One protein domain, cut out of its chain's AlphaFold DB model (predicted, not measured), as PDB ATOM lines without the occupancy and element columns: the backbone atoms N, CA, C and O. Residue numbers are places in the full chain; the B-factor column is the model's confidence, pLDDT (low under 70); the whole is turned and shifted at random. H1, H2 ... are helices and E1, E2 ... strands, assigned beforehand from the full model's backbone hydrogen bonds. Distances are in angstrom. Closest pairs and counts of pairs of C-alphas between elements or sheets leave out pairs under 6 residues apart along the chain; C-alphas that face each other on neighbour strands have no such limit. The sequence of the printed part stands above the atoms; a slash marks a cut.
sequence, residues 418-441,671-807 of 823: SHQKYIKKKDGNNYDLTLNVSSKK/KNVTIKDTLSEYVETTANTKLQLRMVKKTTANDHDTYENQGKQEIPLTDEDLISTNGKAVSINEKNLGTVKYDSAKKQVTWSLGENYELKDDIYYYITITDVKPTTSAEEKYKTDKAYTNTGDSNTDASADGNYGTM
ATOM      1  N   SER A 418      50.965  46.377  31.268       70.44
ATOM      2  CA  SER A 418      49.510  46.531  31.356       70.44
ATOM      3  C   SER A 418      49.018  46.276  32.784       70.44
ATOM      4  O   SER A 418      49.186  45.170  33.299       70.44
ATOM      5  N   HIS A 419      48.413  47.282  33.418       76.75
ATOM      6  CA  HIS A 419      47.903  47.235  34.790       76.75
ATOM      7  C   HIS A 419      46.591  48.023  34.949       76.75
ATOM      8  O   HIS A 419      46.295  48.930  34.170       76.75
ATOM      9  N   GLN A 420      45.791  47.685  35.962       73.69
ATOM     10  CA  GLN A 420      44.550  48.389  36.323       73.69
ATOM     11  C   GLN A 420      44.365  48.400  37.842       73.69
ATOM     12  O   GLN A 420      44.580  47.369  38.482       73.69
ATOM     13  N   LYS A 421      43.889  49.514  38.411       81.81
ATOM     14  CA  LYS A 421      43.467  49.612  39.819       81.81
ATOM     15  C   LYS A 421      41.974  49.934  39.896       81.81
ATOM     16  O   LYS A 421      41.520  50.869  39.245       81.81
ATOM     17  N   TYR A 422      41.217  49.152  40.658       77.19
ATOM     18  CA  TYR A 422      39.763  49.289  40.781       77.19
ATOM     19  C   TYR A 422      39.233  48.745  42.117       77.19
ATOM     20  O   TYR A 422      39.908  47.983  42.815       77.19
ATOM     21  N   ILE A 423      38.010  49.132  42.480       81.44
ATOM     22  CA  ILE A 423      37.422  48.902  43.804       81.44
ATOM     23  C   ILE A 423      36.061  48.194  43.704       81.44
ATOM     24  O   ILE A 423      35.293  48.433  42.774       81.44
ATOM     25  N   LYS A 424      35.732  47.310  44.656       84.69
ATOM     26  CA  LYS A 424      34.447  46.580  44.693       84.69
ATOM     27  C   LYS A 424      33.779  46.709  46.053       84.69
ATOM     28  O   LYS A 424      34.427  46.456  47.063       84.69
ATOM     29  N   LYS A 425      32.484  47.037  46.100       82.56
ATOM     30  CA  LYS A 425      31.745  47.079  47.372       82.56
ATOM     31  C   LYS A 425      31.571  45.686  47.988       82.56
ATOM     32  O   LYS A 425      31.466  44.685  47.273       82.56
ATOM     33  N   LYS A 426      31.477  45.649  49.314       81.50
ATOM     34  CA  LYS A 426      30.975  44.541  50.134       81.50
ATOM     35  C   LYS A 426      29.664  44.926  50.816       81.50
ATOM     36  O   LYS A 426      29.170  46.045  50.676       81.50
ATOM     37  N   ASP A 427      29.131  43.994  51.593       72.75
ATOM     38  CA  ASP A 427      28.092  44.277  52.572       72.75
ATOM     39  C   ASP A 427      28.553  45.373  53.557       72.75
ATOM     40  O   ASP A 427      29.715  45.432  53.964       72.75
ATOM     41  N   GLY A 428      27.641  46.275  53.929       66.88
ATOM     42  CA  GLY A 428      27.959  47.451  54.742       66.88
ATOM     43  C   GLY A 428      28.626  48.586  53.948       66.88
ATOM     44  O   GLY A 428      28.232  48.890  52.822       66.88
ATOM     45  N   ASN A 429      29.612  49.248  54.561       75.75
ATOM     46  CA  ASN A 429      30.425  50.315  53.951       75.75
ATOM     47  C   ASN A 429      31.877  49.846  53.728       75.75
ATOM     48  O   ASN A 429      32.808  50.640  53.853       75.75
ATOM     49  N   ASN A 430      32.060  48.558  53.430       85.75
ATOM     50  CA  ASN A 430      33.370  47.939  53.242       85.75
ATOM     51  C   ASN A 430      33.646  47.688  51.749       85.75
ATOM     52  O   ASN A 430      32.719  47.608  50.937       85.75
ATOM     53  N   TYR A 431      34.923  47.567  51.385       87.56
ATOM     54  CA  TYR A 431      35.388  47.496  49.996       87.56
ATOM     55  C   TYR A 431      36.540  46.492  49.830       87.56
ATOM     56  O   TYR A 431      37.323  46.279  50.752       87.56
ATOM     57  N   ASP A 432      36.679  45.918  48.637       90.56
ATOM     58  CA  ASP A 432      37.923  45.308  48.154       90.56
ATOM     59  C   ASP A 432      38.653  46.317  47.258       90.56
ATOM     60  O   ASP A 432      38.063  46.823  46.302       90.56
ATOM     61  N   LEU A 433      39.938  46.559  47.517       90.12
ATOM     62  CA  LEU A 433      40.829  47.331  46.643       90.12
ATOM     63  C   LEU A 433      41.667  46.356  45.817       90.12
ATOM     64  O   LEU A 433      42.367  45.531  46.398       90.12
ATOM     65  N   THR A 434      41.603  46.420  44.486       88.19
ATOM     66  CA  THR A 434      42.313  45.502  43.580       88.19
ATOM     67  C   THR A 434      43.250  46.246  42.640       88.19
ATOM     68  O   THR A 434      42.843  47.204  41.991       88.19
ATOM     69  N   LEU A 435      44.474  45.741  42.509       88.19
ATOM     70  CA  LEU A 435      45.441  46.097  41.474       88.19
ATOM     71  C   LEU A 435      45.768  44.829  40.668       88.19
ATOM     72  O   LEU A 435      46.008  43.769  41.251       88.19
ATOM     73  N   ASN A 436      45.759  44.909  39.337       84.81
ATOM     74  CA  ASN A 436      46.169  43.820  38.444       84.81
ATOM     75  C   ASN A 436      47.373  44.219  37.576       84.81
ATOM     76  O   ASN A 436      47.625  45.404  37.372       84.81
ATOM     77  N   VAL A 437      48.113  43.228  37.072       85.81
ATOM     78  CA  VAL A 437      49.155  43.397  36.045       85.81
ATOM     79  C   VAL A 437      49.169  42.196  35.092       85.81
ATOM     80  O   VAL A 437      48.857  41.080  35.508       85.81
ATOM     81  N   SER A 438      49.541  42.382  33.825       82.75
ATOM     82  CA  SER A 438      49.730  41.300  32.844       82.75
ATOM     83  C   SER A 438      50.911  41.574  31.908       82.75
ATOM     84  O   SER A 438      51.402  42.699  31.837       82.75
ATOM     85  N   SER A 439      51.347  40.564  31.151       72.88
ATOM     86  CA  SER A 439      52.413  40.688  30.143       72.88
ATOM     87  C   SER A 439      51.996  41.416  28.854       72.88
ATOM     88  O   SER A 439      52.737  41.370  27.875       72.88
ATOM     89  N   LYS A 440      50.831  42.076  28.797       71.88
ATOM     90  CA  LYS A 440      50.440  42.874  27.623       71.88
ATOM     91  C   LYS A 440      51.106  44.256  27.646       71.88
ATOM     92  O   LYS A 440      51.381  44.811  28.711       71.88
ATOM     93  N   LYS A 441      51.367  44.813  26.462       68.31
ATOM     94  CA  LYS A 441      51.775  46.208  26.252       68.31
ATOM     95  C   LYS A 441      50.541  47.110  26.300       68.31
ATOM     96  O   LYS A 441      49.580  46.867  25.573       68.31
ATOM     97  N   LYS A 671      60.300  39.986  33.445       79.75
ATOM     98  CA  LYS A 671      60.872  39.257  34.585       79.75
ATOM     99  C   LYS A 671      61.155  40.247  35.725       79.75
ATOM    100  O   LYS A 671      61.124  41.453  35.494       79.75
ATOM    101  N   ASN A 672      61.436  39.756  36.935       79.88
ATOM    102  CA  ASN A 672      61.723  40.582  38.123       79.88
ATOM    103  C   ASN A 672      60.637  41.641  38.447       79.88
ATOM    104  O   ASN A 672      60.924  42.777  38.827       79.88
ATOM    105  N   VAL A 673      59.366  41.282  38.250       87.25
ATOM    106  CA  VAL A 673      58.232  42.205  38.401       87.25
ATOM    107  C   VAL A 673      57.886  42.388  39.878       87.25
ATOM    108  O   VAL A 673      57.652  41.419  40.597       87.25
ATOM    109  N   THR A 674      57.808  43.639  40.332       88.00
ATOM    110  CA  THR A 674      57.393  43.978  41.701       88.00
ATOM    111  C   THR A 674      56.155  44.862  41.675       88.00
ATOM    112  O   THR A 674      56.206  45.991  41.192       88.00
ATOM    113  N   ILE A 675      55.055  44.367  42.236       89.62
ATOM    114  CA  ILE A 675      53.801  45.105  42.404       89.62
ATOM    115  C   ILE A 675      53.813  45.746  43.793       89.62
ATOM    116  O   ILE A 675      54.093  45.068  44.784       89.62
ATOM    117  N   LYS A 676      53.498  47.041  43.884       89.75
ATOM    118  CA  LYS A 676      53.369  47.770  45.154       89.75
ATOM    119  C   LYS A 676      52.088  48.585  45.151       89.75
ATOM    120  O   LYS A 676      51.789  49.228  44.152       89.75
ATOM    121  N   ASP A 677      51.380  48.593  46.272       88.06
ATOM    122  CA  ASP A 677      50.256  49.503  46.497       88.06
ATOM    123  C   ASP A 677      50.297  50.020  47.940       88.06
ATOM    124  O   ASP A 677      50.757  49.322  48.844       88.06
ATOM    125  N   THR A 678      49.861  51.257  48.155       91.06
ATOM    126  CA  THR A 678      49.912  51.939  49.457       91.06
ATOM    127  C   THR A 678      48.526  52.464  49.785       91.06
ATOM    128  O   THR A 678      47.959  53.230  49.009       91.06
ATOM    129  N   LEU A 679      47.965  52.051  50.923       88.56
ATOM    130  CA  LEU A 679      46.667  52.555  51.366       88.56
ATOM    131  C   LEU A 679      46.811  53.993  51.873       88.56
ATOM    132  O   LEU A 679      47.674  54.273  52.706       88.56
ATOM    133  N   SER A 680      45.938  54.889  51.419       85.69
ATOM    134  CA  SER A 680      45.957  56.292  51.830       85.69
ATOM    135  C   SER A 680      45.455  56.507  53.266       85.69
ATOM    136  O   SER A 680      45.061  55.584  53.993       85.69
ATOM    137  N   GLU A 681      45.469  57.762  53.715       82.69
ATOM    138  CA  GLU A 681      44.886  58.177  54.996       82.69
ATOM    139  C   GLU A 681      43.361  57.963  55.067       82.69
ATOM    140  O   GLU A 681      42.812  57.823  56.161       82.69
ATOM    141  N   TYR A 682      42.685  57.850  53.918       82.81
ATOM    142  CA  TYR A 682      41.236  57.650  53.814       82.81
ATOM    143  C   TYR A 682      40.797  56.186  53.963       82.81
ATOM    144  O   TYR A 682      39.599  55.926  54.083       82.81
ATOM    145  N   VAL A 683      41.740  55.235  54.033       86.81
ATOM    146  CA  VAL A 683      41.466  53.792  54.151       86.81
ATOM    147  C   VAL A 683      41.997  53.196  55.462       86.81
ATOM    148  O   VAL A 683      43.156  53.388  55.834       86.81
ATOM    149  N   GLU A 684      41.172  52.403  56.143       88.81
ATOM    150  CA  GLU A 684      41.519  51.607  57.326       88.81
ATOM    151  C   GLU A 684      41.278  50.108  57.086       88.81
ATOM    152  O   GLU A 684      40.301  49.701  56.456       88.81
ATOM    153  N   THR A 685      42.152  49.277  57.650       89.50
ATOM    154  CA  THR A 685      42.023  47.813  57.653       89.50
ATOM    155  C   THR A 685      41.226  47.340  58.874       89.50
ATOM    156  O   THR A 685      41.390  47.869  59.974       89.50
ATOM    157  N   THR A 686      40.386  46.325  58.703       85.06
ATOM    158  CA  THR A 686      39.644  45.624  59.760       85.06
ATOM    159  C   THR A 686      40.420  44.388  60.247       85.06
ATOM    160  O   THR A 686      41.410  43.973  59.648       85.06
ATOM    161  N   ALA A 687      39.941  43.739  61.315       86.94
ATOM    162  CA  ALA A 687      40.454  42.428  61.737       86.94
ATOM    163  C   ALA A 687      40.128  41.288  60.744       86.94
ATOM    164  O   ALA A 687      40.712  40.210  60.839       86.94
ATOM    165  N   ASN A 688      39.214  41.523  59.794       89.19
ATOM    166  CA  ASN A 688      38.866  40.588  58.725       89.19
ATOM    167  C   ASN A 688      39.651  40.860  57.430       89.19
ATOM    168  O   ASN A 688      39.556  40.055  56.501       89.19
ATOM    169  N   THR A 689      40.401  41.970  57.340       93.06
ATOM    170  CA  THR A 689      41.133  42.329  56.122       93.06
ATOM    171  C   THR A 689      42.179  41.266  55.794       93.06
ATOM    172  O   THR A 689      43.036  40.907  56.608       93.06
ATOM    173  N   LYS A 690      42.121  40.778  54.556       95.56
ATOM    174  CA  LYS A 690      43.068  39.819  53.991       95.56
ATOM    175  C   LYS A 690      43.734  40.414  52.766       95.56
ATOM    176  O   LYS A 690      43.187  41.286  52.093       95.56
ATOM    177  N   LEU A 691      44.881  39.852  52.439       95.75
ATOM    178  CA  LEU A 691      45.492  39.963  51.138       95.75
ATOM    179  C   LEU A 691      45.116  38.729  50.314       95.75
ATOM    180  O   LEU A 691      45.483  37.605  50.660       95.75
ATOM    181  N   GLN A 692      44.367  38.937  49.239       95.19
ATOM    182  CA  GLN A 692      44.044  37.914  48.253       95.19
ATOM    183  C   GLN A 692      44.932  38.109  47.022       95.19
ATOM    184  O   GLN A 692      44.955  39.185  46.427       95.19
ATOM    185  N   LEU A 693      45.630  37.053  46.619       95.00
ATOM    186  CA  LEU A 693      46.401  37.001  45.381       95.00
ATOM    187  C   LEU A 693      45.706  36.046  44.409       95.00
ATOM    188  O   LEU A 693      45.268  34.970  44.823       95.00
ATOM    189  N   ARG A 694      45.586  36.419  43.131       93.62
ATOM    190  CA  ARG A 694      44.955  35.581  42.089       93.62
ATOM    191  C   ARG A 694      45.797  35.541  40.821       93.62
ATOM    192  O   ARG A 694      46.420  36.537  40.461       93.62
ATOM    193  N   MET A 695      45.716  34.429  40.098       92.75
ATOM    194  CA  MET A 695      45.988  34.398  38.660       92.75
ATOM    195  C   MET A 695      44.664  34.179  37.920       92.75
ATOM    196  O   MET A 695      43.882  33.310  38.302       92.75
ATOM    197  N   VAL A 696      44.406  34.923  36.847       90.19
ATOM    198  CA  VAL A 696      43.257  34.688  35.953       90.19
ATOM    199  C   VAL A 696      43.745  34.751  34.516       90.19
ATOM    200  O   VAL A 696      44.466  35.675  34.149       90.19
ATOM    201  N   LYS A 697      43.369  33.765  33.705       88.56
ATOM    202  CA  LYS A 697      43.665  33.737  32.275       88.56
ATOM    203  C   LYS A 697      42.528  34.410  31.514       88.56
ATOM    204  O   LYS A 697      41.374  34.018  31.668       88.56
ATOM    205  N   LYS A 698      42.852  35.397  30.684       80.75
ATOM    206  CA  LYS A 698      41.903  36.105  29.821       80.75
ATOM    207  C   LYS A 698      41.935  35.503  28.416       80.75
ATOM    208  O   LYS A 698      42.958  35.572  27.756       80.75
ATOM    209  N   THR A 699      40.829  34.946  27.930       74.50
ATOM    210  CA  THR A 699      40.729  34.472  26.536       74.50
ATOM    211  C   THR A 699      39.677  35.290  25.794       74.50
ATOM    212  O   THR A 699      38.502  35.247  26.156       74.50
ATOM    213  N   THR A 700      40.096  36.026  24.766       57.47
ATOM    214  CA  THR A 700      39.211  36.820  23.899       57.47
ATOM    215  C   THR A 700      38.857  36.013  22.651       57.47
ATOM    216  O   THR A 700      39.750  35.551  21.939       57.47
ATOM    217  N   ALA A 701      37.568  35.830  22.372       52.16
ATOM    218  CA  ALA A 701      37.080  35.137  21.180       52.16
ATOM    219  C   ALA A 701      35.758  35.753  20.703       52.16
ATOM    220  O   ALA A 701      34.843  35.931  21.502       52.16
ATOM    221  N   ASN A 702      35.649  36.043  19.400       45.16
ATOM    222  CA  ASN A 702      34.481  36.704  18.792       45.16
ATOM    223  C   ASN A 702      34.068  37.975  19.564       45.16
ATOM    224  O   ASN A 702      32.914  38.116  19.959       45.16
ATOM    225  N   ASP A 703      35.055  38.827  19.858       40.38
ATOM    226  CA  ASP A 703      34.951  40.082  20.619       40.38
ATOM    227  C   ASP A 703      34.353  39.967  22.039       40.38
ATOM    228  O   ASP A 703      34.092  40.968  22.705       40.38
ATOM    229  N   HIS A 704      34.228  38.741  22.558       49.06
ATOM    230  CA  HIS A 704      33.894  38.462  23.950       49.06
ATOM    231  C   HIS A 704      35.120  38.010  24.747       49.06
ATOM    232  O   HIS A 704      35.822  37.059  24.391       49.06
ATOM    233  N   ASP A 705      35.336  38.675  25.880       67.69
ATOM    234  CA  ASP A 705      36.337  38.304  26.874       67.69
ATOM    235  C   ASP A 705      35.801  37.250  27.847       67.69
ATOM    236  O   ASP A 705      34.733  37.405  28.441       67.69
ATOM    237  N   THR A 706      36.586  36.198  28.068       77.31
ATOM    238  CA  THR A 706      36.321  35.160  29.073       77.31
ATOM    239  C   THR A 706      37.467  35.079  30.079       77.31
ATOM    240  O   THR A 706      38.637  35.196  29.712       77.31
ATOM    241  N   TYR A 707      37.137  34.886  31.358       83.94
ATOM    242  CA  TYR A 707      38.084  34.963  32.475       83.94
ATOM    243  C   TYR A 707      38.134  33.634  33.247       83.94
ATOM    244  O   TYR A 707      37.251  33.310  34.041       83.94
ATOM    245  N   GLU A 708      39.182  32.848  33.006       90.19
ATOM    246  CA  GLU A 708      39.394  31.501  33.547       90.19
ATOM    247  C   GLU A 708      40.304  31.569  34.789       90.19
ATOM    248  O   GLU A 708      41.509  31.816  34.684       90.19
ATOM    249  N   ASN A 709      39.746  31.370  35.987       89.38
ATOM    250  CA  ASN A 709      40.483  31.492  37.253       89.38
ATOM    251  C   ASN A 709      41.574  30.406  37.385       89.38
ATOM    252  O   ASN A 709      41.273  29.218  37.465       89.38
ATOM    253  N   GLN A 710      42.840  30.829  37.446       92.69
ATOM    254  CA  GLN A 710      44.030  29.971  37.542       92.69
ATOM    255  C   GLN A 710      44.520  29.805  38.993       92.69
ATOM    256  O   GLN A 710      45.706  29.571  39.221       92.69
ATOM    257  N   GLY A 711      43.619  29.945  39.968       92.25
ATOM    258  CA  GLY A 711      43.878  29.763  41.394       92.25
ATOM    259  C   GLY A 711      44.017  31.072  42.179       92.25
ATOM    260  O   GLY A 711      44.259  32.154  41.633       92.25
ATOM    261  N   LYS A 712      43.884  30.957  43.507       93.94
ATOM    262  CA  LYS A 712      44.063  32.058  44.460       93.94
ATOM    263  C   LYS A 712      44.751  31.616  45.752       93.94
ATOM    264  O   LYS A 712      44.636  30.457  46.145       93.94
ATOM    265  N   GLN A 713      45.365  32.568  46.446       95.19
ATOM    266  CA  GLN A 713      45.861  32.439  47.818       95.19
ATOM    267  C   GLN A 713      45.286  33.591  48.659       95.19
ATOM    268  O   GLN A 713      45.184  34.714  48.175       95.19
ATOM    269  N   GLU A 714      44.889  33.325  49.905       95.69
ATOM    270  CA  GLU A 714      44.410  34.340  50.857       95.69
ATOM    271  C   GLU A 714      45.249  34.301  52.133       95.69
ATOM    272  O   GLU A 714      45.497  33.226  52.676       95.69
ATOM    273  N   ILE A 715      45.679  35.472  52.604       95.88
ATOM    274  CA  ILE A 715      46.570  35.646  53.758       95.88
ATOM    275  C   ILE A 715      45.972  36.744  54.657       95.88
ATOM    276  O   ILE A 715      45.713  37.834  54.149       95.88
ATOM    277  N   PRO A 716      45.719  36.523  55.960       94.88
ATOM    278  CA  PRO A 716      45.311  37.599  56.873       94.88
ATOM    279  C   PRO A 716      46.373  38.706  56.953       94.88
ATOM    280  O   PRO A 716      47.564  38.405  56.952       94.88
ATOM    281  N   LEU A 717      45.987  39.980  57.097       91.69
ATOM    282  CA  LEU A 717      46.981  41.060  57.287       91.69
ATOM    283  C   LEU A 717      47.739  40.980  58.627       91.69
ATOM    284  O   LEU A 717      48.747  41.657  58.806       91.69
ATOM    285  N   THR A 718      47.262  40.146  59.552       89.19
ATOM    286  CA  THR A 718      47.875  39.828  60.849       89.19
ATOM    287  C   THR A 718      48.851  38.644  60.803       89.19
ATOM    288  O   THR A 718      49.364  38.243  61.843       89.19
ATOM    289  N   ASP A 719      49.091  38.056  59.627       94.50
ATOM    290  CA  ASP A 719      49.977  36.904  59.444       94.50
ATOM    291  C   ASP A 719      51.457  37.277  59.672       94.50
ATOM    292  O   ASP A 719      51.987  38.182  59.023       94.50
ATOM    293  N   GLU A 720      52.131  36.576  60.592       93.12
ATOM    294  CA  GLU A 720      53.499  36.904  61.026       93.12
ATOM    295  C   GLU A 720      54.536  36.836  59.890       93.12
ATOM    296  O   GLU A 720      55.457  37.657  59.853       93.12
ATOM    297  N   ASP A 721      54.372  35.932  58.914       93.69
ATOM    298  CA  ASP A 721      55.275  35.858  57.758       93.69
ATOM    299  C   ASP A 721      55.077  37.063  56.828       93.69
ATOM    300  O   ASP A 721      56.045  37.574  56.257       93.69
ATOM    301  N   LEU A 722      53.831  37.528  56.670       93.44
ATOM    302  CA  LEU A 722      53.466  38.642  55.787       93.44
ATOM    303  C   LEU A 722      54.035  39.978  56.285       93.44
ATOM    304  O   LEU A 722      54.458  40.799  55.470       93.44
ATOM    305  N   ILE A 723      54.070  40.190  57.603       91.69
ATOM    306  CA  ILE A 723      54.663  41.387  58.227       91.69
ATOM    307  C   ILE A 723      56.173  41.245  58.495       91.69
ATOM    308  O   ILE A 723      56.813  42.193  58.955       91.69
ATOM    309  N   SER A 724      56.764  40.079  58.213       91.12
ATOM    310  CA  SER A 724      58.201  39.849  58.382       91.12
ATOM    311  C   SER A 724      59.048  40.596  57.341       91.12
ATOM    312  O   SER A 724      58.618  40.882  56.221       91.12
ATOM    313  N   THR A 725      60.322  40.832  57.664       84.94
ATOM    314  CA  THR A 725      61.305  41.389  56.716       84.94
ATOM    315  C   THR A 725      61.497  40.516  55.470       84.94
ATOM    316  O   THR A 725      61.809  41.036  54.395       84.94
ATOM    317  N   ASN A 726      61.280  39.204  55.583       87.38
ATOM    318  CA  ASN A 726      61.459  38.238  54.498       87.38
ATOM    319  C   ASN A 726      60.221  38.130  53.596       87.38
ATOM    320  O   ASN A 726      60.378  38.001  52.379       87.38
ATOM    321  N   GLY A 727      59.022  38.294  54.160       92.62
ATOM    322  CA  GLY A 727      57.737  38.116  53.484       92.62
ATOM    323  C   GLY A 727      57.260  36.668  53.430       92.62
ATOM    324  O   GLY A 727      58.049  35.729  53.548       92.62
ATOM    325  N   LYS A 728      55.961  36.488  53.182       95.94
ATOM    326  CA  LYS A 728      55.347  35.169  53.001       95.94
ATOM    327  C   LYS A 728      55.532  34.690  51.563       95.94
ATOM    328  O   LYS A 728      55.379  35.470  50.622       95.94
ATOM    329  N   ALA A 729      55.844  33.410  51.381       94.44
ATOM    330  CA  ALA A 729      55.927  32.804  50.053       94.44
ATOM    331  C   ALA A 729      54.536  32.692  49.399       94.44
ATOM    332  O   ALA A 729      53.550  32.341  50.057       94.44
ATOM    333  N   VAL A 730      54.470  32.970  48.094       93.44
ATOM    334  CA  VAL A 730      53.241  32.877  47.293       93.44
ATOM    335  C   VAL A 730      53.337  31.685  46.346       93.44
ATOM    336  O   VAL A 730      54.290  31.590  45.572       93.44
ATOM    337  N   SER A 731      52.330  30.813  46.364       90.38
ATOM    338  CA  SER A 731      52.214  29.677  45.444       90.38
ATOM    339  C   SER A 731      50.774  29.519  44.965       90.38
ATOM    340  O   SER A 731      49.873  29.280  45.767       90.38
ATOM    341  N   ILE A 732      50.552  29.616  43.652       89.50
ATOM    342  CA  ILE A 732      49.224  29.498  43.025       89.50
ATOM    343  C   ILE A 732      49.294  28.443  41.914       89.50
ATOM    344  O   ILE A 732      50.184  28.497  41.066       89.50
ATOM    345  N   ASN A 733      48.375  27.469  41.934       85.94
ATOM    346  CA  ASN A 733      48.378  26.285  41.060       85.94
ATOM    347  C   ASN A 733      49.786  25.669  40.918       85.94
ATOM    348  O   ASN A 733      50.339  25.588  39.821       85.94
ATOM    349  N   GLU A 734      50.372  25.319  42.071       83.81
ATOM    350  CA  GLU A 734      51.706  24.710  42.258       83.81
ATOM    351  C   GLU A 734      52.910  25.551  41.779       83.81
ATOM    352  O   GLU A 734      54.062  25.193  42.024       83.81
ATOM    353  N   LYS A 735      52.678  26.719  41.168       85.31
ATOM    354  CA  LYS A 735      53.725  27.644  40.719       85.31
ATOM    355  C   LYS A 735      54.113  28.575  41.863       85.31
ATOM    356  O   LYS A 735      53.272  29.319  42.358       85.31
ATOM    357  N   ASN A 736      55.392  28.575  42.231       90.31
ATOM    358  CA  ASN A 736      55.977  29.593  43.104       90.31
ATOM    359  C   ASN A 736      55.984  30.951  42.373       90.31
ATOM    360  O   ASN A 736      56.471  31.043  41.244       90.31
ATOM    361  N   LEU A 737      55.438  31.985  43.016       92.00
ATOM    362  CA  LEU A 737      55.307  33.352  42.503       92.00
ATOM    363  C   LEU A 737      56.069  34.371  43.371       92.00
ATOM    364  O   LEU A 737      55.658  35.525  43.479       92.00
ATOM    365  N   GLY A 738      57.170  33.957  44.001       93.44
ATOM    366  CA  GLY A 738      58.006  34.814  44.843       93.44
ATOM    367  C   GLY A 738      57.422  35.057  46.239       93.44
ATOM    368  O   GLY A 738      56.920  34.131  46.882       93.44
ATOM    369  N   THR A 739      57.536  36.290  46.737       95.44
ATOM    370  CA  THR A 739      57.154  36.654  48.113       95.44
ATOM    371  C   THR A 739      56.290  37.906  48.175       95.44
ATOM    372  O   THR A 739      56.399  38.811  47.346       95.44
ATOM    373  N   VAL A 740      55.432  37.972  49.191       96.38
ATOM    374  CA  VAL A 740      54.553  39.112  49.456       96.38
ATOM    375  C   VAL A 740      54.704  39.614  50.891       96.38
ATOM    376  O   VAL A 740      54.958  38.834  51.811       96.38
ATOM    377  N   LYS A 741      54.601  40.935  51.063       95.75
ATOM    378  CA  LYS A 741      54.870  41.667  52.310       95.75
ATOM    379  C   LYS A 741      53.796  42.715  52.564       95.75
ATOM    380  O   LYS A 741      53.317  43.325  51.607       95.75
ATOM    381  N   TYR A 742      53.494  42.977  53.832       94.56
ATOM    382  CA  TYR A 742      52.695  44.122  54.266       94.56
ATOM    383  C   TYR A 742      53.445  44.926  55.333       94.56
ATOM    384  O   TYR A 742      53.635  44.478  56.461       94.56
ATOM    385  N   ASP A 743      53.869  46.135  54.969       92.00
ATOM    386  CA  ASP A 743      54.419  47.126  55.889       92.00
ATOM    387  C   ASP A 743      53.255  47.885  56.536       92.00
ATOM    388  O   ASP A 743      52.687  48.812  55.952       92.00
ATOM    389  N   SER A 744      52.884  47.472  57.747       87.19
ATOM    390  CA  SER A 744      51.757  48.041  58.491       87.19
ATOM    391  C   SER A 744      51.976  49.493  58.926       87.19
ATOM    392  O   SER A 744      51.000  50.222  59.085       87.19
ATOM    393  N   ALA A 745      53.228  49.945  59.066       87.44
ATOM    394  CA  ALA A 745      53.552  51.329  59.414       87.44
ATOM    395  C   ALA A 745      53.389  52.279  58.216       87.44
ATOM    396  O   ALA A 745      52.980  53.425  58.391       87.44
ATOM    397  N   LYS A 746      53.664  51.800  56.996       89.88
ATOM    398  CA  LYS A 746      53.411  52.529  55.739       89.88
ATOM    399  C   LYS A 746      52.036  52.242  55.121       89.88
ATOM    400  O   LYS A 746      51.723  52.816  54.084       89.88
ATOM    401  N   LYS A 747      51.256  51.314  55.693       90.69
ATOM    402  CA  LYS A 747      50.103  50.647  55.053       90.69
ATOM    403  C   LYS A 747      50.393  50.155  53.616       90.69
ATOM    404  O   LYS A 747      49.524  50.211  52.743       90.69
ATOM    405  N   GLN A 748      51.623  49.715  53.347       92.62
ATOM    406  CA  GLN A 748      52.091  49.381  51.999       92.62
ATOM    407  C   GLN A 748      52.170  47.870  51.802       92.62
ATOM    408  O   GLN A 748      52.847  47.172  52.556       92.62
ATOM    409  N   VAL A 749      51.541  47.365  50.743       93.75
ATOM    410  CA  VAL A 749      51.737  45.992  50.276       93.75
ATOM    411  C   VAL A 749      52.812  45.948  49.190       93.75
ATOM    412  O   VAL A 749      52.964  46.876  48.395       93.75
ATOM    413  N   THR A 750      53.593  44.873  49.150       94.06
ATOM    414  CA  THR A 750      54.576  44.615  48.089       94.06
ATOM    415  C   THR A 750      54.589  43.132  47.746       94.06
ATOM    416  O   THR A 750      54.916  42.312  48.601       94.06
ATOM    417  N   TRP A 751      54.284  42.785  46.496       94.69
ATOM    418  CA  TRP A 751      54.461  41.443  45.936       94.69
ATOM    419  C   TRP A 751      55.626  41.472  44.950       94.69
ATOM    420  O   TRP A 751      55.566  42.130  43.914       94.69
ATOM    421  N   SER A 752      56.708  40.784  45.302       92.88
ATOM    422  CA  SER A 752      57.873  40.584  44.438       92.88
ATOM    423  C   SER A 752      57.726  39.225  43.758       92.88
ATOM    424  O   SER A 752      57.915  38.192  44.407       92.88
ATOM    425  N   LEU A 753      57.367  39.214  42.472       89.88
ATOM    426  CA  LEU A 753      57.420  37.992  41.672       89.88
ATOM    427  C   LEU A 753      58.893  37.610  41.476       89.88
ATOM    428  O   LEU A 753      59.744  38.479  41.300       89.88
ATOM    429  N   GLY A 754      59.201  36.312  41.562       85.19
ATOM    430  CA  GLY A 754      60.589  35.838  41.591       85.19
ATOM    431  C   GLY A 754      61.414  36.337  40.400       85.19
ATOM    432  O   GLY A 754      60.908  36.405  39.285       85.19
ATOM    433  N   GLU A 755      62.693  36.648  40.621       82.00
ATOM    434  CA  GLU A 755      63.569  37.340  39.655       82.00
ATOM    435  C   GLU A 755      63.541  36.726  38.243       82.00
ATOM    436  O   GLU A 755      63.442  37.438  37.246       82.00
ATOM    437  N   ASN A 756      63.557  35.390  38.161       81.06
ATOM    438  CA  ASN A 756      63.539  34.623  36.910       81.06
ATOM    439  C   ASN A 756      62.123  34.265  36.406       81.06
ATOM    440  O   ASN A 756      61.983  33.649  35.347       81.06
ATOM    441  N   TYR A 757      61.069  34.610  37.151       83.75
ATOM    442  CA  TYR A 757      59.686  34.339  36.769       83.75
ATOM    443  C   TYR A 757      59.241  35.318  35.683       83.75
ATOM    444  O   TYR A 757      59.065  36.511  35.920       83.75
ATOM    445  N   GLU A 758      59.035  34.788  34.482       82.44
ATOM    446  CA  GLU A 758      58.473  35.540  33.365       82.44
ATOM    447  C   GLU A 758      56.945  35.501  33.406       82.44
ATOM    448  O   GLU A 758      56.380  34.395  33.407       82.44
ATOM    449  N   LEU A 759      56.303  36.677  33.417       86.19
ATOM    450  CA  LEU A 759      54.842  36.804  33.351       86.19
ATOM    451  C   LEU A 759      54.308  36.024  32.143       86.19
ATOM    452  O   LEU A 759      54.893  36.059  31.061       86.19
ATOM    453  N   LYS A 760      53.217  35.281  32.335       83.00
ATOM    454  CA  LYS A 760      52.689  34.368  31.316       83.00
ATOM    455  C   LYS A 760      51.643  35.030  30.436       83.00
ATOM    456  O   LYS A 760      50.794  35.764  30.929       83.00
ATOM    457  N   ASP A 761      51.717  34.708  29.146       74.31
ATOM    458  CA  ASP A 761      50.762  35.103  28.114       74.31
ATOM    459  C   ASP A 761      49.320  34.942  28.601       74.31
ATOM    460  O   ASP A 761      48.948  33.907  29.162       74.31
ATOM    461  N   ASP A 762      48.538  36.005  28.411       74.69
ATOM    462  CA  ASP A 762      47.131  36.118  28.798       74.69
ATOM    463  C   ASP A 762      46.815  35.914  30.296       74.69
ATOM    464  O   ASP A 762      45.644  35.933  30.683       74.69
ATOM    465  N   ILE A 763      47.823  35.793  31.172       86.31
ATOM    466  CA  ILE A 763      47.634  35.759  32.626       86.31
ATOM    467  C   ILE A 763      47.683  37.171  33.207       86.31
ATOM    468  O   ILE A 763      48.679  37.889  33.102       86.31
ATOM    469  N   TYR A 764      46.612  37.520  33.910       88.19
ATOM    470  CA  TYR A 764      46.534  38.667  34.799       88.19
ATOM    471  C   TYR A 764      46.818  38.208  36.235       88.19
ATOM    472  O   TYR A 764      46.249  37.227  36.726       88.19
ATOM    473  N   TYR A 765      47.715  38.928  36.901       91.19
ATOM    474  CA  TYR A 765      48.167  38.707  38.269       91.19
ATOM    475  C   TYR A 765      47.536  39.788  39.144       91.19
ATOM    476  O   TYR A 765      47.798  40.974  38.948       91.19
ATOM    477  N   TYR A 766      46.680  39.388  40.081       92.06
ATOM    478  CA  TYR A 766      45.899  40.306  40.913       92.06
ATOM    479  C   TYR A 766      46.423  40.304  42.335       92.06
ATOM    480  O   TYR A 766      46.656  39.238  42.912       92.06
ATOM    481  N   ILE A 767      46.491  41.494  42.917       94.25
ATOM    482  CA  ILE A 767      46.633  41.707  44.347       94.25
ATOM    483  C   ILE A 767      45.420  42.502  44.835       94.25
ATOM    484  O   ILE A 767      45.129  43.591  44.345       94.25
ATOM    485  N   THR A 768      44.670  41.922  45.768       93.81
ATOM    486  CA  THR A 768      43.448  42.510  46.322       93.81
ATOM    487  C   THR A 768      43.569  42.601  47.839       93.81
ATOM    488  O   THR A 768      43.714  41.579  48.509       93.81
ATOM    489  N   ILE A 769      43.464  43.807  48.396       94.50
ATOM    490  CA  ILE A 769      43.299  44.022  49.839       94.50
ATOM    491  C   ILE A 769      41.789  44.020  50.107       94.50
ATOM    492  O   ILE A 769      41.078  44.926  49.665       94.50
ATOM    493  N   THR A 770      41.286  42.968  50.752       93.81
ATOM    494  CA  THR A 770      39.844  42.711  50.899       93.81
ATOM    495  C   THR A 770      39.286  43.256  52.204       93.81
ATOM    496  O   THR A 770      39.958  43.133  53.220       93.81
ATOM    497  N   ASP A 771      38.026  43.684  52.235       91.88
ATOM    498  CA  ASP A 771      37.351  44.168  53.457       91.88
ATOM    499  C   ASP A 771      38.103  45.321  54.153       91.88
ATOM    500  O   ASP A 771      38.454  45.248  55.331       91.88
ATOM    501  N   VAL A 772      38.384  46.395  53.414       90.44
ATOM    502  CA  VAL A 772      38.805  47.684  53.987       90.44
ATOM    503  C   VAL A 772      37.601  48.599  54.203       90.44
ATOM    504  O   VAL A 772      36.577  48.464  53.532       90.44
ATOM    505  N   LYS A 773      37.730  49.566  55.113       88.62
ATOM    506  CA  LYS A 773      36.707  50.583  55.406       88.62
ATOM    507  C   LYS A 773      37.253  52.004  55.204       88.62
ATOM    508  O   LYS A 773      38.459  52.209  55.353       88.62
ATOM    509  N   PRO A 774      36.398  53.003  54.923       85.00
ATOM    510  CA  PRO A 774      36.771  54.408  55.047       85.00
ATOM    511  C   PRO A 774      37.200  54.749  56.483       85.00
ATOM    512  O   PRO A 774      36.679  54.176  57.446       85.00
ATOM    513  N   THR A 775      38.126  55.695  56.640       84.81
ATOM    514  CA  THR A 775      38.454  56.274  57.955       84.81
ATOM    515  C   THR A 775      37.408  57.295  58.396       84.81
ATOM    516  O   THR A 775      36.649  57.828  57.580       84.81
ATOM    517  N   THR A 776      37.375  57.628  59.690       83.19
ATOM    518  CA  THR A 776      36.497  58.695  60.207       83.19
ATOM    519  C   THR A 776      36.739  60.021  59.479       83.19
ATOM    520  O   THR A 776      35.781  60.705  59.130       83.19
ATOM    521  N   SER A 777      37.996  60.335  59.147       79.75
ATOM    522  CA  SER A 777      38.378  61.530  58.384       79.75
ATOM    523  C   SER A 777      37.818  61.535  56.955       79.75
ATOM    524  O   SER A 777      37.409  62.590  56.469       79.75
ATOM    525  N   ALA A 778      37.716  60.372  56.298       76.25
ATOM    526  CA  ALA A 778      37.025  60.251  55.011       76.25
ATOM    527  C   ALA A 778      35.530  60.597  55.149       76.25
ATOM    528  O   ALA A 778      34.995  61.395  54.375       76.25
ATOM    529  N   GLU A 779      34.860  60.070  56.180       75.94
ATOM    530  CA  GLU A 779      33.458  60.411  56.429       75.94
ATOM    531  C   GLU A 779      33.250  61.882  56.822       75.94
ATOM    532  O   GLU A 779      32.240  62.478  56.451       75.94
ATOM    533  N   GLU A 780      34.154  62.472  57.605       76.44
ATOM    534  CA  GLU A 780      34.085  63.874  58.038       76.44
ATOM    535  C   GLU A 780      34.296  64.840  56.874       76.44
ATOM    536  O   GLU A 780      33.548  65.817  56.755       76.44
ATOM    537  N   LYS A 781      35.214  64.521  55.953       71.25
ATOM    538  CA  LYS A 781      35.372  65.255  54.694       71.25
ATOM    539  C   LYS A 781      34.077  65.234  53.876       71.25
ATOM    540  O   LYS A 781      33.597  66.292  53.482       71.25
ATOM    541  N   TYR A 782      33.421  64.078  53.732       66.31
ATOM    542  CA  TYR A 782      32.105  63.997  53.073       66.31
ATOM    543  C   TYR A 782      31.006  64.808  53.771       66.31
ATOM    544  O   TYR A 782      30.213  65.481  53.111       66.31
ATOM    545  N   LYS A 783      30.931  64.736  55.107       70.00
ATOM    546  CA  LYS A 783      29.929  65.463  55.911       70.00
ATOM    547  C   LYS A 783      30.103  66.982  55.780       70.00
ATOM    548  O   LYS A 783      29.104  67.697  55.761       70.00
ATOM    549  N   THR A 784      31.347  67.444  55.659       71.12
ATOM    550  CA  THR A 784      31.718  68.858  55.499       71.12
ATOM    551  C   THR A 784      31.443  69.351  54.080       71.12
ATOM    552  O   THR A 784      30.672  70.291  53.891       71.12
ATOM    553  N   ASP A 785      32.000  68.668  53.080       65.56
ATOM    554  CA  ASP A 785      31.972  69.099  51.677       65.56
ATOM    555  C   ASP A 785      30.610  68.823  50.996       65.56
ATOM    556  O   ASP A 785      30.340  69.315  49.900       65.56
ATOM    557  N   LYS A 786      29.731  68.026  51.635       59.12
ATOM    558  CA  LYS A 786      28.406  67.529  51.173       59.12
ATOM    559  C   LYS A 786      28.400  66.692  49.888       59.12
ATOM    560  O   LYS A 786      27.413  66.020  49.593       59.12
ATOM    561  N   ALA A 787      29.502  66.691  49.161       51.34
ATOM    562  CA  ALA A 787      29.905  65.722  48.163       51.34
ATOM    563  C   ALA A 787      31.427  65.609  48.266       51.34
ATOM    564  O   ALA A 787      32.080  66.592  48.605       51.34
ATOM    565  N   TYR A 788      32.023  64.466  47.937       53.50
ATOM    566  CA  TYR A 788      33.474  64.467  47.785       53.50
ATOM    567  C   TYR A 788      33.856  65.213  46.495       53.50
ATOM    568  O   TYR A 788      33.170  65.108  45.475       53.50
ATOM    569  N   THR A 789      34.934  65.991  46.562       46.19
ATOM    570  CA  THR A 789      35.380  66.910  45.503       46.19
ATOM    571  C   THR A 789      36.147  66.235  44.372       46.19
ATOM    572  O   THR A 789      36.185  66.766  43.267       46.19
ATOM    573  N   ASN A 790      36.762  65.083  44.639       48.31
ATOM    574  CA  ASN A 790      37.665  64.423  43.705       48.31
ATOM    575  C   ASN A 790      36.868  63.481  42.791       48.31
ATOM    576  O   ASN A 790      36.112  62.629  43.269       48.31
ATOM    577  N   THR A 791      37.064  63.617  41.483       45.72
ATOM    578  CA  THR A 791      36.657  62.616  40.491       45.72
ATOM    579  C   THR A 791      37.648  61.451  40.561       45.72
ATOM    580  O   THR A 791      38.853  61.686  40.618       45.72
ATOM    581  N   GLY A 792      37.159  60.209  40.604       46.72
ATOM    582  CA  GLY A 792      38.013  59.029  40.426       46.72
ATOM    583  C   GLY A 792      38.387  58.850  38.953       46.72
ATOM    584  O   GLY A 792      37.650  59.311  38.080       46.72
ATOM    585  N   ASP A 793      39.509  58.190  38.680       46.41
ATOM    586  CA  ASP A 793      39.956  57.934  37.309       46.41
ATOM    587  C   ASP A 793      38.939  57.089  36.518       46.41
ATOM    588  O   ASP A 793      38.069  56.409  37.074       46.41
ATOM    589  N   SER A 794      39.042  57.100  35.188       48.53
ATOM    590  CA  SER A 794      38.181  56.241  34.377       48.53
ATOM    591  C   SER A 794      38.467  54.765  34.679       48.53
ATOM    592  O   SER A 794      39.612  54.321  34.757       48.53
ATOM    593  N   ASN A 795      37.398  53.978  34.801       59.19
ATOM    594  CA  ASN A 795      37.441  52.537  35.059       59.19
ATOM    595  C   ASN A 795      37.842  52.092  36.484       59.19
ATOM    596  O   ASN A 795      38.281  50.956  36.661       59.19
ATOM    597  N   THR A 796      37.642  52.919  37.517       66.00
ATOM    598  CA  THR A 796      37.960  52.544  38.912       66.00
ATOM    599  C   THR A 796      36.930  51.658  39.627       66.00
ATOM    600  O   THR A 796      37.242  51.170  40.709       66.00
ATOM    601  N   ASP A 797      35.727  51.412  39.096       68.81
ATOM    602  CA  ASP A 797      34.760  50.483  39.713       68.81
ATOM    603  C   ASP A 797      34.933  49.055  39.167       68.81
ATOM    604  O   ASP A 797      35.184  48.848  37.981       68.81
ATOM    605  N   ALA A 798      34.796  48.037  40.016       72.50
ATOM    606  CA  ALA A 798      34.971  46.644  39.613       72.50
ATOM    607  C   ALA A 798      33.838  46.120  38.721       72.50
ATOM    608  O   ALA A 798      32.659  46.248  39.056       72.50
ATOM    609  N   SER A 799      34.206  45.371  37.680       71.56
ATOM    610  CA  SER A 799      33.274  44.570  36.885       71.56
ATOM    611  C   SER A 799      32.443  43.594  37.743       71.56
ATOM    612  O   SER A 799      32.824  43.203  38.859       71.56
ATOM    613  N   ALA A 800      31.306  43.135  37.205       73.88
ATOM    614  CA  ALA A 800      30.407  42.200  37.890       73.88
ATOM    615  C   ALA A 800      31.122  40.905  38.335       73.88
ATOM    616  O   ALA A 800      30.958  40.471  39.477       73.88
ATOM    617  N   ASP A 801      32.006  40.364  37.495       73.75
ATOM    618  CA  ASP A 801      32.879  39.217  37.783       73.75
ATOM    619  C   ASP A 801      34.146  39.581  38.593       73.75
ATOM    620  O   ASP A 801      34.731  38.722  39.248       73.75
ATOM    621  N   GLY A 802      34.529  40.862  38.652       75.75
ATOM    622  CA  GLY A 802      35.634  41.380  39.471       75.75
ATOM    623  C   GLY A 802      37.032  41.176  38.879       75.75
ATOM    624  O   GLY A 802      38.014  41.129  39.634       75.75
ATOM    625  N   ASN A 803      37.130  41.044  37.554       77.62
ATOM    626  CA  ASN A 803      38.374  40.767  36.826       77.62
ATOM    627  C   ASN A 803      38.954  41.979  36.078       77.62
ATOM    628  O   ASN A 803      40.122  41.931  35.688       77.62
ATOM    629  N   TYR A 804      38.182  43.054  35.905       68.00
ATOM    630  CA  TYR A 804      38.625  44.292  35.264       68.00
ATOM    631  C   TYR A 804      37.918  45.516  35.861       68.00
ATOM    632  O   TYR A 804      36.895  45.398  36.542       68.00
ATOM    633  N   GLY A 805      38.493  46.690  35.610       63.94
ATOM    634  CA  GLY A 805      37.888  47.980  35.931       63.94
ATOM    635  C   GLY A 805      36.852  48.415  34.888       63.94
ATOM    636  O   GLY A 805      37.010  48.141  33.700       63.94
ATOM    637  N   THR A 806      35.805  49.109  35.326       57.38
ATOM    638  CA  THR A 806      34.691  49.623  34.514       57.38
ATOM    639  C   THR A 806      34.310  51.030  34.957       57.38
ATOM    640  O   THR A 806      34.459  51.380  36.130       57.38
ATOM    641  N   MET A 807      33.827  51.864  34.034       50.31
ATOM    642  CA  MET A 807      33.104  53.075  34.422       50.31
ATOM    643  C   MET A 807      31.768  52.648  35.036       50.31
ATOM    644  O   MET A 807      30.871  52.221  34.310       50.31
TER     645      MET A 807
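AT A GLANCE: This is residues 418 to 441 and 671 to 807 of the 823 residues of the protein "von Willebrand factor type A domain protein" of Coprococcus comes ATCC 27758 (UniProt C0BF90). Two twisted antiparallel sheets face each other as a sandwich, a five-strand sheet partly covered by a smaller four-strand one, with E1 of the larger sheet apart from the smaller sheet's strands. After E9 comes the single helix H1, then a long tail with no named element, residues 786 to 807; residues 782 to 787, of which 782 to 785 belong to H1, stick out. The printed part has 161 residues, with nine named strands and then one named helix along the chain; the class is mostly strand. The sheets run E1 E2 E9 E4 E5 and E3 E8 E7 E6. The whole is compact, with a radius of gyration of the C-alphas of 16.5 A and spans of 49 by 45 by 26 A.

IN THESE COORDINATES: E1, residues 418 to 425, begins with C-alpha 418 at (49.510, 46.531, 31.356) and is 23.9 A long. E2, residues 431 to 441, is 28.9 A long and bends by 59 degrees at residue 438. After the cut come E3, residues 674 to 678, and E4, residues 683 to 701, the longest strand at 38.1 A, which bends by 110 degrees at residue 687. E5, residues 704 to 716, is 34.9 A long. E6 is residues 728 to 732, E7 735 to 743 and E8 748 to 752. E9, residues 763 to 774, is 31.1 A long. H1, residues 776 to 785, ends with C-alpha 785 at (31.972, 69.099, 51.677).

HOW THE PARTS SIT: In the larger sheet E1 and E2 form a hairpin, with N 422 and O 434 2.9 A apart. E2 and E9 are antiparallel, with N 435 and O 767 at 2.9 A. E9 and E4 are antiparallel, with N 692 and O 768 at 2.8 A. E4 and E5 form a hairpin, with N 693 and O 713 at 2.8 A. In the other sheet E6 E7 E8 is a meander, each strand the antiparallel neighbour of the one before, with N 730 and O 738 at 3.0 A and N 741 and O 750 at 2.8 A. E3 and E8 are antiparallel, with N 675 and O 751 at 2.8 A. The sheets' facing parts are 10.0 A centre to centre, their strands at 31 degrees. Across them, the closest C-alphas of E5 and E6, Gly 711 and Ile 732, are 5.6 A apart. H1 is only just not on the larger sheet, with 4 pairs of C-alphas within 10 A. In H1 every O i to N i+4 pair is within hydrogen-bond range.

THE WHOLE: The C-alphas farthest apart, of Asn 756 and Thr 784, are 50.3 A apart. Residues 442 to 670 are not printed; C-alphas 441 and 671 are 14.2 A apart. The link E5 to E6, 11 residues, is long. In the tail, residues 797 to 798 pair antiparallel with 805 to 806. The mean pLDDT of the printed part is 81.6; 26 residues are under 70, among them 700 to 705 and 785 to 797.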